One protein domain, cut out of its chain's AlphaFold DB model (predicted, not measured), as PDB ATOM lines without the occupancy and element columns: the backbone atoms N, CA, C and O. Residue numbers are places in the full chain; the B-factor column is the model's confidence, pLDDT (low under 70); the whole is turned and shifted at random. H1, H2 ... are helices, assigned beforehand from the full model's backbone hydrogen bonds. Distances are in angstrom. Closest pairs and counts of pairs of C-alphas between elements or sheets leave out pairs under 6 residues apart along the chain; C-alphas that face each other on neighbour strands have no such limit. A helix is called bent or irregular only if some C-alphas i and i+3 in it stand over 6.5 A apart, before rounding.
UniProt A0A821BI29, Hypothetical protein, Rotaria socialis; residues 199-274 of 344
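This is residues 199 to 274 of the 344 residues of the protein "Hypothetical protein" of Rotaria socialis (UniProt A0A821BI29). Three helices, H1, H2 and H5, are set about at right angles to one another, with H2 nearest the middle, and the short H3 and then H4 lead away from H2 to the end of the model opposite H1. From H4 a long link with no named element folds back past H2 to H5, and residues 244 to 254, the last residues of H4 and the first part of this link, stick out as a free loop. The printed part has 76 residues, with five named helices in the order H1, H2, H3, H4, H5 and no named strand, and its class is all helix. It is compact, with a radius of gyration of the C-alphas of 12.7 A, yet elongated in outline, spanning 38 by 25 by 19 A.

The printed part begins with H1, residues 199 to 209. A short link of 7 residues leads to H2, residues 217 to 229. H1 and H2 touch, with residues 219 to 223 alone on the side of H2, and their closest C-alphas, those of Ile 208 and Arg 223, are 6.1 A apart. Their lines are about perpendicular, at 87 degrees. A tight link of 1 residue joins H2 to H3, residues 231 to 234. These two are close but not clearly touching, the closest C-alphas being those of Cys 227 and Tyr 234, 6.3 A apart. Another tight link, of 2 residues, leads to H4, residues 237 to 245. H3 and H4 are also close but not clearly touching, and the closest C-alphas, those of Ser 231 and Arg 240, are 7.0 A apart. H4 and H1 are apart, and so are H4 and H2. A long link of 18 residues ends at H5, residues 264 to 273, which is apart from H4. H5 touches H1, where the C-alphas of Tyr 204 and Phe 264 come closest at 6.8 A, and their lines are only just about perpendicular, at 72 degrees. H5 and H2 only just touch, with 3 pairs of C-alphas within 8 A and residue 226 alone on the side of H2. Their closest C-alphas are those of Ile 226 and Tyr 270, 6.4 A apart, and their lines are about perpendicular, at 86 degrees. The helix packing is mostly crossed, with 0 of the 3 touching pairs at a shallow tilt. In H1, H2, H4 and H5 every O i to N i+4 pair is within hydrogen-bond range, while H3 is too short for such a pair and has its 1 O i to N i+3 pair within range.

H1 begins at C-alpha 199 (102.147, 131.556, 155.570) and measures 14.3 A from first to last C-alpha. It is neither bent nor irregular, but only just: C-alphas 206 and 209 are 6.3 A apart. H2, the longest helix with 13 residues, begins at C-alpha 217 (95.818, 129.576, 134.737) and measures 18.1 A. H3 measures 5.2 A and H4 12.3 A. H5 measures 14.2 A and ends at C-alpha 273 (84.766, 127.439, 152.585).

The two C-alphas farthest apart, those of Arg 199 and Ile 245, are 38.6 A apart. Without residues 244 to 254, which stand free, the body has 65 residues and spans 36 by 25 by 16 A. The printed part has no cut, and its long link is the one from H4 to H5, residues 246 to 263. The mean pLDDT of the printed part is 86.6, and residues 211 to 216, between H1 and H2, are under 70.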
ATOM      1  N   ARG A 199     102.133 132.453 156.725       88.56
ATOM      2  CA  ARG A 199     102.147 131.556 155.570       88.56
ATOM      3  C   ARG A 199     101.002 131.878 154.610       88.56
ATOM      4  O   ARG A 199     101.241 131.967 153.408       88.56
ATOM      5  N   LEU A 200      99.792 132.095 155.125       91.81
ATOM      6  CA  LEU A 200      98.630 132.468 154.314       91.81
ATOM      7  C   LEU A 200      98.790 133.845 153.663       91.81
ATOM      8  O   LEU A 200      98.480 133.989 152.482       91.81
ATOM      9  N   ALA A 201      99.321 134.833 154.385       91.94
ATOM     10  CA  ALA A 201      99.622 136.153 153.837       91.94
ATOM     11  C   ALA A 201     100.675 136.071 152.718       91.94
ATOM     12  O   ALA A 201     100.480 136.624 151.638       91.94
ATOM     13  N   SER A 202     101.751 135.305 152.927       88.56
ATOM     14  CA  SER A 202     102.777 135.069 151.904       88.56
ATOM     15  C   SER A 202     102.217 134.356 150.669       88.56
ATOM     16  O   SER A 202     102.590 134.693 149.545       88.56
ATOM     17  N   ALA A 203     101.318 133.386 150.862       89.50
ATOM     18  CA  ALA A 203     100.631 132.708 149.768       89.50
ATOM     19  C   ALA A 203      99.703 133.661 149.004       89.50
ATOM     20  O   ALA A 203      99.703 133.642 147.779       89.50
ATOM     21  N   TYR A 204      98.957 134.517 149.701       92.50
ATOM     22  CA  TYR A 204      98.090 135.517 149.081       92.50
ATOM     23  C   TYR A 204      98.876 136.509 148.225       92.50
ATOM     24  O   TYR A 204      98.532 136.702 147.061       92.50
ATOM     25  N   VAL A 205      99.943 137.107 148.767       90.31
ATOM     26  CA  VAL A 205     100.752 138.077 148.015       90.31
ATOM     27  C   VAL A 205     101.283 137.425 146.740       90.31
ATOM     28  O   VAL A 205     101.024 137.902 145.643       90.31
ATOM     29  N   ASP A 206     101.916 136.265 146.878       85.50
ATOM     30  CA  ASP A 206     102.581 135.574 145.774       85.50
ATOM     31  C   ASP A 206     101.629 134.965 144.742       85.50
ATOM     32  O   ASP A 206     101.920 134.984 143.550       85.50
ATOM     33  N   LYS A 207     100.520 134.366 145.191       87.62
ATOM     34  CA  LYS A 207      99.628 133.574 144.330       87.62
ATOM     35  C   LYS A 207      98.349 134.288 143.952       87.62
ATOM     36  O   LYS A 207      97.668 133.796 143.073       87.62
ATOM     37  N   ILE A 208      97.976 135.388 144.598       90.00
ATOM     38  CA  ILE A 208      96.697 136.065 144.334       90.00
ATOM     39  C   ILE A 208      96.918 137.533 143.976       90.00
ATOM     40  O   ILE A 208      96.328 138.000 143.002       90.00
ATOM     41  N   ALA A 209      97.762 138.251 144.723       89.19
ATOM     42  CA  ALA A 209      97.937 139.693 144.553       89.19
ATOM     43  C   ALA A 209      98.957 140.075 143.467       89.19
ATOM     44  O   ALA A 209      98.733 141.040 142.745       89.19
ATOM     45  N   SER A 210     100.049 139.318 143.323       79.94
ATOM     46  CA  SER A 210     101.162 139.634 142.411       79.94
ATOM     47  C   SER A 210     101.046 139.008 141.013       79.94
ATOM     48  O   SER A 210     101.992 139.065 140.233       79.94
ATOM     49  N   LEU A 211      99.897 138.422 140.659       68.00
ATOM     50  CA  LEU A 211      99.704 137.679 139.403       68.00
ATOM     51  C   LEU A 211      99.584 138.536 138.134       68.00
ATOM     52  O   LEU A 211      99.215 138.007 137.088       68.00
ATOM     53  N   THR A 212      99.877 139.834 138.175       54.38
ATOM     54  CA  THR A 212      99.681 140.705 137.006       54.38
ATOM     55  C   THR A 212     100.491 140.267 135.776       54.38
ATOM     56  O   THR A 212     100.124 140.668 134.680       54.38
ATOM     57  N   ASN A 213     101.512 139.402 135.927       50.75
ATOM     58  CA  ASN A 213     102.424 138.997 134.845       50.75
ATOM     59  C   ASN A 213     102.712 137.477 134.710       50.75
ATOM     60  O   ASN A 213     103.618 137.116 133.964       50.75
ATOM     61  N   GLU A 214     101.989 136.568 135.381       49.75
ATOM     62  CA  GLU A 214     102.324 135.123 135.378       49.75
ATOM     63  C   GLU A 214     101.283 134.242 134.640       49.75
ATOM     64  O   GLU A 214     100.084 134.363 134.899       49.75
ATOM     65  N   PRO A 215     101.695 133.285 133.778       52.03
ATOM     66  CA  PRO A 215     100.804 132.473 132.934       52.03
ATOM     67  C   PRO A 215     100.093 131.318 133.672       52.03
ATOM     68  O   PRO A 215      99.540 130.413 133.038       52.03
ATOM     69  N   PHE A 216     100.090 131.295 135.009       59.34
ATOM     70  CA  PHE A 216      99.474 130.207 135.772       59.34
ATOM     71  C   PHE A 216      97.943 130.335 135.818       59.34
ATOM     72  O   PHE A 216      97.366 130.917 136.739       59.34
ATOM     73  N   LEU A 217      97.282 129.677 134.856       72.38
ATOM     74  CA  LEU A 217      95.818 129.576 134.737       72.38
ATOM     75  C   LEU A 217      95.111 129.158 136.039       72.38
ATOM     76  O   LEU A 217      93.963 129.537 136.269       72.38
ATOM     77  N   LEU A 218      95.774 128.372 136.897       83.25
ATOM     78  CA  LEU A 218      95.181 127.871 138.137       83.25
ATOM     79  C   LEU A 218      94.869 128.999 139.124       83.25
ATOM     80  O   LEU A 218      93.729 129.138 139.571       83.25
ATOM     81  N   TYR A 219      95.874 129.796 139.478       88.19
ATOM     82  CA  TYR A 219      95.708 130.830 140.493       88.19
ATOM     83  C   TYR A 219      94.875 132.003 139.974       88.19
ATOM     84  O   TYR A 219      94.061 132.558 140.711       88.19
ATOM     85  N   ASP A 220      94.982 132.291 138.677       86.69
ATOM     86  CA  ASP A 220      94.104 133.228 137.985       86.69
ATOM     87  C   ASP A 220      92.626 132.792 138.047       86.69
ATOM     88  O   ASP A 220      91.740 133.586 138.370       86.69
ATOM     89  N   SER A 221      92.350 131.500 137.834       88.31
ATOM     90  CA  SER A 221      91.007 130.927 137.981       88.31
ATOM     91  C   SER A 221      90.475 131.070 139.410       88.31
ATOM     92  O   SER A 221      89.323 131.469 139.604       88.31
ATOM     93  N   ILE A 222      91.319 130.828 140.420       91.31
ATOM     94  CA  ILE A 222      90.963 131.027 141.833       91.31
ATOM     95  C   ILE A 222      90.635 132.500 142.100       91.31
ATOM     96  O   ILE A 222      89.587 132.797 142.671       91.31
ATOM     97  N   ARG A 223      91.476 133.426 141.632       91.12
ATOM     98  CA  ARG A 223      91.280 134.877 141.758       91.12
ATOM     99  C   ARG A 223      89.933 135.317 141.179       91.12
ATOM    100  O   ARG A 223      89.147 135.986 141.855       91.12
ATOM    101  N   ARG A 224      89.617 134.872 139.958       90.56
ATOM    102  CA  ARG A 224      88.325 135.138 139.304       90.56
ATOM    103  C   ARG A 224      87.162 134.511 140.060       90.56
ATOM    104  O   ARG A 224      86.125 135.149 140.207       90.56
ATOM    105  N   ALA A 225      87.316 133.292 140.569       92.38
ATOM    106  CA  ALA A 225      86.273 132.629 141.343       92.38
ATOM    107  C   ALA A 225      85.967 133.366 142.659       92.38
ATOM    108  O   ALA A 225      84.794 133.530 142.998       92.38
ATOM    109  N   ILE A 226      86.990 133.887 143.349       95.06
ATOM    110  CA  ILE A 226      86.815 134.759 144.521       95.06
ATOM    111  C   ILE A 226      86.060 136.030 144.111       95.06
ATOM    112  O   ILE A 226      85.062 136.376 144.742       95.06
ATOM    113  N   CYS A 227      86.479 136.689 143.025       94.44
ATOM    114  CA  CYS A 227      85.797 137.875 142.500       94.44
ATOM    115  C   CYS A 227      84.313 137.609 142.196       94.44
ATOM    116  O   CYS A 227      83.454 138.379 142.618       94.44
ATOM    117  N   ARG A 228      83.983 136.490 141.539       92.50
ATOM    118  CA  ARG A 228      82.590 136.117 141.235       92.50
ATOM    119  C   ARG A 228      81.781 135.837 142.507       92.50
ATOM    120  O   ARG A 228      80.647 136.308 142.608       92.50
ATOM    121  N   LYS A 229      82.356 135.117 143.482       94.38
ATOM    122  CA  LYS A 229      81.690 134.801 144.762       94.38
ATOM    123  C   LYS A 229      81.345 136.065 145.552       94.38
ATOM    124  O   LYS A 229      80.236 136.172 146.059       94.38
ATOM    125  N   TYR A 230      82.264 137.024 145.606       95.75
ATOM    126  CA  TYR A 230      82.090 138.298 146.312       95.75
ATOM    127  C   TYR A 230      81.851 139.452 145.330       95.75
ATOM    128  O   TYR A 230      82.351 140.559 145.514       95.75
ATOM    129  N   SER A 231      81.088 139.194 144.265       94.38
ATOM    130  CA  SER A 231      80.900 140.137 143.154       94.38
ATOM    131  C   SER A 231      80.342 141.492 143.581       94.38
ATOM    132  O   SER A 231      80.685 142.491 142.963       94.38
ATOM    133  N   SER A 232      79.550 141.561 144.653       94.81
ATOM    134  CA  SER A 232      79.050 142.827 145.210       94.81
ATOM    135  C   SER A 232      80.155 143.781 145.675       94.81
ATOM    136  O   SER A 232      79.917 144.980 145.731       94.81
ATOM    137  N   PHE A 233      81.343 143.270 146.011       96.38
ATOM    138  CA  PHE A 233      82.487 144.071 146.458       96.38
ATOM    139  C   PHE A 233      83.408 144.515 145.322       96.38
ATOM    140  O   PHE A 233      84.180 145.451 145.506       96.38
ATOM    141  N   TYR A 234      83.366 143.826 144.181       95.00
ATOM    142  CA  TYR A 234      84.336 144.014 143.101       95.00
ATOM    143  C   TYR A 234      83.728 144.509 141.795       95.00
ATOM    144  O   TYR A 234      84.454 145.035 140.959       95.00
ATOM    145  N   LEU A 235      82.428 144.294 141.592       93.94
ATOM    146  CA  LEU A 235      81.763 144.519 140.318       93.94
ATOM    147  C   LEU A 235      80.641 145.542 140.447       93.94
ATOM    148  O   LEU A 235      79.839 145.504 141.381       93.94
ATOM    149  N   THR A 236      80.523 146.389 139.432       93.94
ATOM    150  CA  THR A 236      79.382 147.293 139.264       93.94
ATOM    151  C   THR A 236      78.108 146.527 138.903       93.94
ATOM    152  O   THR A 236      78.146 145.381 138.448       93.94
ATOM    153  N   ASP A 237      76.948 147.168 139.035       92.38
ATOM    154  CA  ASP A 237      75.650 146.579 138.673       92.38
ATOM    155  C   ASP A 237      75.600 146.128 137.211       92.38
ATOM    156  O   ASP A 237      75.078 145.053 136.905       92.38
ATOM    157  N   ALA A 238      76.213 146.903 136.314       90.69
ATOM    158  CA  ALA A 238      76.347 146.552 134.906       90.69
ATOM    159  C   ALA A 238      77.181 145.272 134.713       90.69
ATOM    160  O   ALA A 238      76.773 144.369 133.981       90.69
ATOM    161  N   GLN A 239      78.307 145.143 135.421       91.00
ATOM    162  CA  GLN A 239      79.164 143.951 135.379       91.00
ATOM    163  C   GLN A 239      78.502 142.728 136.034       91.00
ATOM    164  O   GLN A 239      78.648 141.604 135.554       91.00
ATOM    165  N   ARG A 240      77.714 142.909 137.098       90.19
ATOM    166  CA  ARG A 240      76.911 141.819 137.681       90.19
ATOM    167  C   ARG A 240      75.810 141.368 136.720       90.19
ATOM    168  O   ARG A 240      75.607 140.167 136.528       90.19
ATOM    169  N   LYS A 241      75.145 142.316 136.049       90.19
ATOM    170  CA  LYS A 241      74.159 142.035 134.995       90.19
ATOM    171  C   LYS A 241      74.787 141.267 133.830       90.19
ATOM    172  O   LYS A 241      74.151 140.339 133.335       90.19
ATOM    173  N   PHE A 242      76.029 141.585 133.455       88.56
ATOM    174  CA  PHE A 242      76.787 140.842 132.446       88.56
ATOM    175  C   PHE A 242      76.859 139.342 132.775       88.56
ATOM    176  O   PHE A 242      76.446 138.533 131.951       88.56
ATOM    177  N   TYR A 243      77.266 138.950 133.987       86.81
ATOM    178  CA  TYR A 243      77.322 137.526 134.366       86.81
ATOM    179  C   TYR A 243      75.951 136.842 134.422       86.81
ATOM    180  O   TYR A 243      75.846 135.647 134.147       86.81
ATOM    181  N   ARG A 244      74.885 137.582 134.753       86.88
ATOM    182  CA  ARG A 244      73.517 137.039 134.746       86.88
ATOM    183  C   ARG A 244      73.040 136.709 133.329       86.88
ATOM    184  O   ARG A 244      72.331 135.725 133.143       86.88
ATOM    185  N   ILE A 245      73.417 137.534 132.351       87.94
ATOM    186  CA  ILE A 245      73.061 137.364 130.935       87.94
ATOM    187  C   ILE A 245      73.970 136.317 130.277       87.94
ATOM    188  O   ILE A 245      73.503 135.429 129.566       87.94
ATOM    189  N   HIS A 246      75.272 136.388 130.545       84.00
ATOM    190  CA  HIS A 246      76.286 135.542 129.932       84.00
ATOM    191  C   HIS A 246      76.678 134.394 130.865       84.00
ATOM    192  O   HIS A 246      77.660 134.473 131.600       84.00
ATOM    193  N   ARG A 247      75.952 133.269 130.773       78.31
ATOM    194  CA  ARG A 247      76.326 132.011 131.459       78.31
ATOM    195  C   ARG A 247      77.726 131.510 131.078       78.31
ATOM    196  O   ARG A 247      78.361 130.806 131.857       78.31
ATOM    197  N   ARG A 248      78.196 131.848 129.874       81.44
ATOM    198  CA  ARG A 248      79.571 131.646 129.406       81.44
ATOM    199  C   ARG A 248      80.083 132.960 128.835       81.44
ATOM    200  O   ARG A 248      79.377 133.590 128.051       81.44
ATOM    201  N   ILE A 249      81.297 133.344 129.219       79.56
ATOM    202  CA  ILE A 249      81.935 134.572 128.741       79.56
ATOM    203  C   ILE A 249      82.322 134.367 127.268       79.56
ATOM    204  O   ILE A 249      83.051 133.418 126.961       79.56
ATOM    205  N   PRO A 250      81.831 135.201 126.338       80.94
ATOM    206  CA  PRO A 250      82.231 135.120 124.938       80.94
ATOM    207  C   PRO A 250      83.729 135.408 124.779       80.94
ATOM    208  O   PRO A 250      84.235 136.351 125.374       80.94
ATOM    209  N   LYS A 251      84.431 134.660 123.914       75.38
ATOM    210  CA  LYS A 251      85.895 134.781 123.717       75.38
ATOM    211  C   LYS A 251      86.391 136.191 123.351       75.38
ATOM    212  O   LYS A 251      87.567 136.470 123.526       75.38
ATOM    213  N   LYS A 252      85.521 137.046 122.802       79.44
ATOM    214  CA  LYS A 252      85.853 138.413 122.363       79.44
ATOM    215  C   LYS A 252      85.629 139.481 123.438       79.44
ATOM    216  O   LYS A 252      85.941 140.638 123.189       79.44
ATOM    217  N   ILE A 253      85.041 139.124 124.579       80.69
ATOM    218  CA  ILE A 253      84.713 140.074 125.642       80.69
ATOM    219  C   ILE A 253      85.651 139.826 126.812       80.69
ATOM    220  O   ILE A 253      85.775 138.696 127.287       80.69
ATOM    221  N   GLU A 254      86.284 140.894 127.286       81.38
ATOM    222  CA  GLU A 254      87.080 140.833 128.499       81.38
ATOM    223  C   GLU A 254      86.183 140.496 129.694       81.38
ATOM    224  O   GLU A 254      85.147 141.117 129.937       81.38
ATOM    225  N   GLU A 255      86.567 139.463 130.436       85.44
ATOM    226  CA  GLU A 255      85.831 139.069 131.625       85.44
ATOM    227  C   GLU A 255      85.933 140.164 132.706       85.44
ATOM    228  O   GLU A 255      87.049 140.543 133.058       85.44
ATOM    229  N   PRO A 256      84.828 140.583 133.356       90.19
ATOM    230  CA  PRO A 256      84.876 141.622 134.393       90.19
ATOM    231  C   PRO A 256      85.812 141.329 135.579       90.19
ATOM    232  O   PRO A 256      86.298 142.247 136.225       90.19
ATOM    233  N   CYS A 257      86.072 140.054 135.882       90.56
ATOM    234  CA  CYS A 257      87.003 139.648 136.936       90.56
ATOM    235  C   CYS A 257      88.462 139.502 136.450       90.56
ATOM    236  O   CYS A 257      89.321 139.123 137.248       90.56
ATOM    237  N   HIS A 258      88.777 139.784 135.177       86.31
ATOM    238  CA  HIS A 258      90.104 139.544 134.596       86.31
ATOM    239  C   HIS A 258      91.231 140.291 135.304       86.31
ATOM    240  O   HIS A 258      92.289 139.705 135.457       86.31
ATOM    241  N   ASN A 259      91.005 141.497 135.817       85.50
ATOM    242  CA  ASN A 259      92.061 142.299 136.449       85.50
ATOM    243  C   ASN A 259      91.757 142.663 137.914       85.50
ATOM    244  O   ASN A 259      92.411 143.505 138.516       85.50
ATOM    245  N   VAL A 260      90.762 142.006 138.518       90.12
ATOM    246  CA  VAL A 260      90.373 142.229 139.918       90.12
ATOM    247  C   VAL A 260      91.314 141.500 140.872       90.12
ATOM    248  O   VAL A 260      91.312 140.273 140.907       90.12
ATOM    249  N   VAL A 261      92.046 142.218 141.716       92.50
ATOM    250  CA  VAL A 261      92.764 141.607 142.845       92.50
ATOM    251  C   VAL A 261      91.810 141.490 144.042       92.50
ATOM    252  O   VAL A 261      91.380 142.514 144.577       92.50
ATOM    253  N   PRO A 262      91.427 140.273 144.468       94.50
ATOM    254  CA  PRO A 262      90.569 140.090 145.621       94.50
ATOM    255  C   PRO A 262      91.296 140.485 146.899       94.50
ATOM    256  O   PRO A 262      92.484 140.236 147.008       94.50
ATOM    257  N   LYS A 263      90.575 141.013 147.886       96.00
ATOM    258  CA  LYS A 263      91.101 141.304 149.221       96.00
ATOM    259  C   LYS A 263      91.510 140.027 149.967       96.00
ATOM    260  O   LYS A 263      90.953 138.949 149.724       96.00
ATOM    261  N   PHE A 264      92.429 140.166 150.922       95.69
ATOM    262  CA  PHE A 264      92.958 139.048 151.706       95.69
ATOM    263  C   PHE A 264      91.862 138.292 152.471       95.69
ATOM    264  O   PHE A 264      91.804 137.067 152.416       95.69
ATOM    265  N   GLU A 265      90.931 138.998 153.109       96.81
ATOM    266  CA  GLU A 265      89.820 138.407 153.858       96.81
ATOM    267  C   GLU A 265      88.898 137.555 152.973       96.81
ATOM    268  O   GLU A 265      88.479 136.465 153.367       96.81
ATOM    269  N   HIS A 266      88.647 137.993 151.736       96.94
ATOM    270  CA  HIS A 266      87.854 137.236 150.771       96.94
ATOM    271  C   HIS A 266      88.604 135.999 150.275       96.94
ATOM    272  O   HIS A 266      87.979 134.956 150.075       96.94
ATOM    273  N   PHE A 267      89.929 136.087 150.116       95.44
ATOM    274  CA  PHE A 267      90.776 134.928 149.841       95.44
ATOM    275  C   PHE A 267      90.703 133.897 150.975       95.44
ATOM    276  O   PHE A 267      90.386 132.740 150.701       95.44
ATOM    277  N   ILE A 268      90.898 134.310 152.233       94.56
ATOM    278  CA  ILE A 268      90.821 133.421 153.404       94.56
ATOM    279  C   ILE A 268      89.452 132.745 153.492       94.56
ATOM    280  O   ILE A 268      89.363 131.516 153.518       94.56
ATOM    281  N   ALA A 269      88.375 133.530 153.452       94.75
ATOM    282  CA  ALA A 269      87.021 132.994 153.511       94.75
ATOM    283  C   ALA A 269      86.734 132.030 152.343       94.75
ATOM    284  O   ALA A 269      86.025 131.032 152.502       94.75
ATOM    285  N   TYR A 270      87.297 132.287 151.159       94.31
ATOM    286  CA  TYR A 270      87.152 131.407 150.003       94.31
ATOM    287  C   TYR A 270      87.863 130.061 150.185       94.31
ATOM    288  O   TYR A 270      87.221 129.029 149.995       94.31
ATOM    289  N   ILE A 271      89.138 130.045 150.588       92.25
ATOM    290  CA  ILE A 271      89.889 128.788 150.769       92.25
ATOM    291  C   ILE A 271      89.392 127.970 151.968       92.25
ATOM    292  O   ILE A 271      89.456 126.746 151.933       92.25
ATOM    293  N   MET A 272      88.845 128.619 153.002       89.50
ATOM    294  CA  MET A 272      88.251 127.924 154.149       89.50
ATOM    295  C   MET A 272      86.903 127.285 153.803       89.50
ATOM    296  O   MET A 272      86.609 126.183 154.252       89.50
ATOM    297  N   SER A 273      86.087 127.954 152.983       88.25
ATOM    298  CA  SER A 273      84.766 127.439 152.585       88.25
ATOM    299  C   SER A 273      84.803 126.467 151.402       88.25
ATOM    300  O   SER A 273      83.794 125.823 151.119       88.25
ATOM    301  N   ASN A 274      85.932 126.353 150.698       83.38
ATOM    302  CA  ASN A 274      86.074 125.502 149.520       83.38
ATOM    303  C   ASN A 274      87.125 124.405 149.746       83.38
ATOM    304  O   ASN A 274      88.266 124.501 149.295       83.38
TER     305      ASN A 274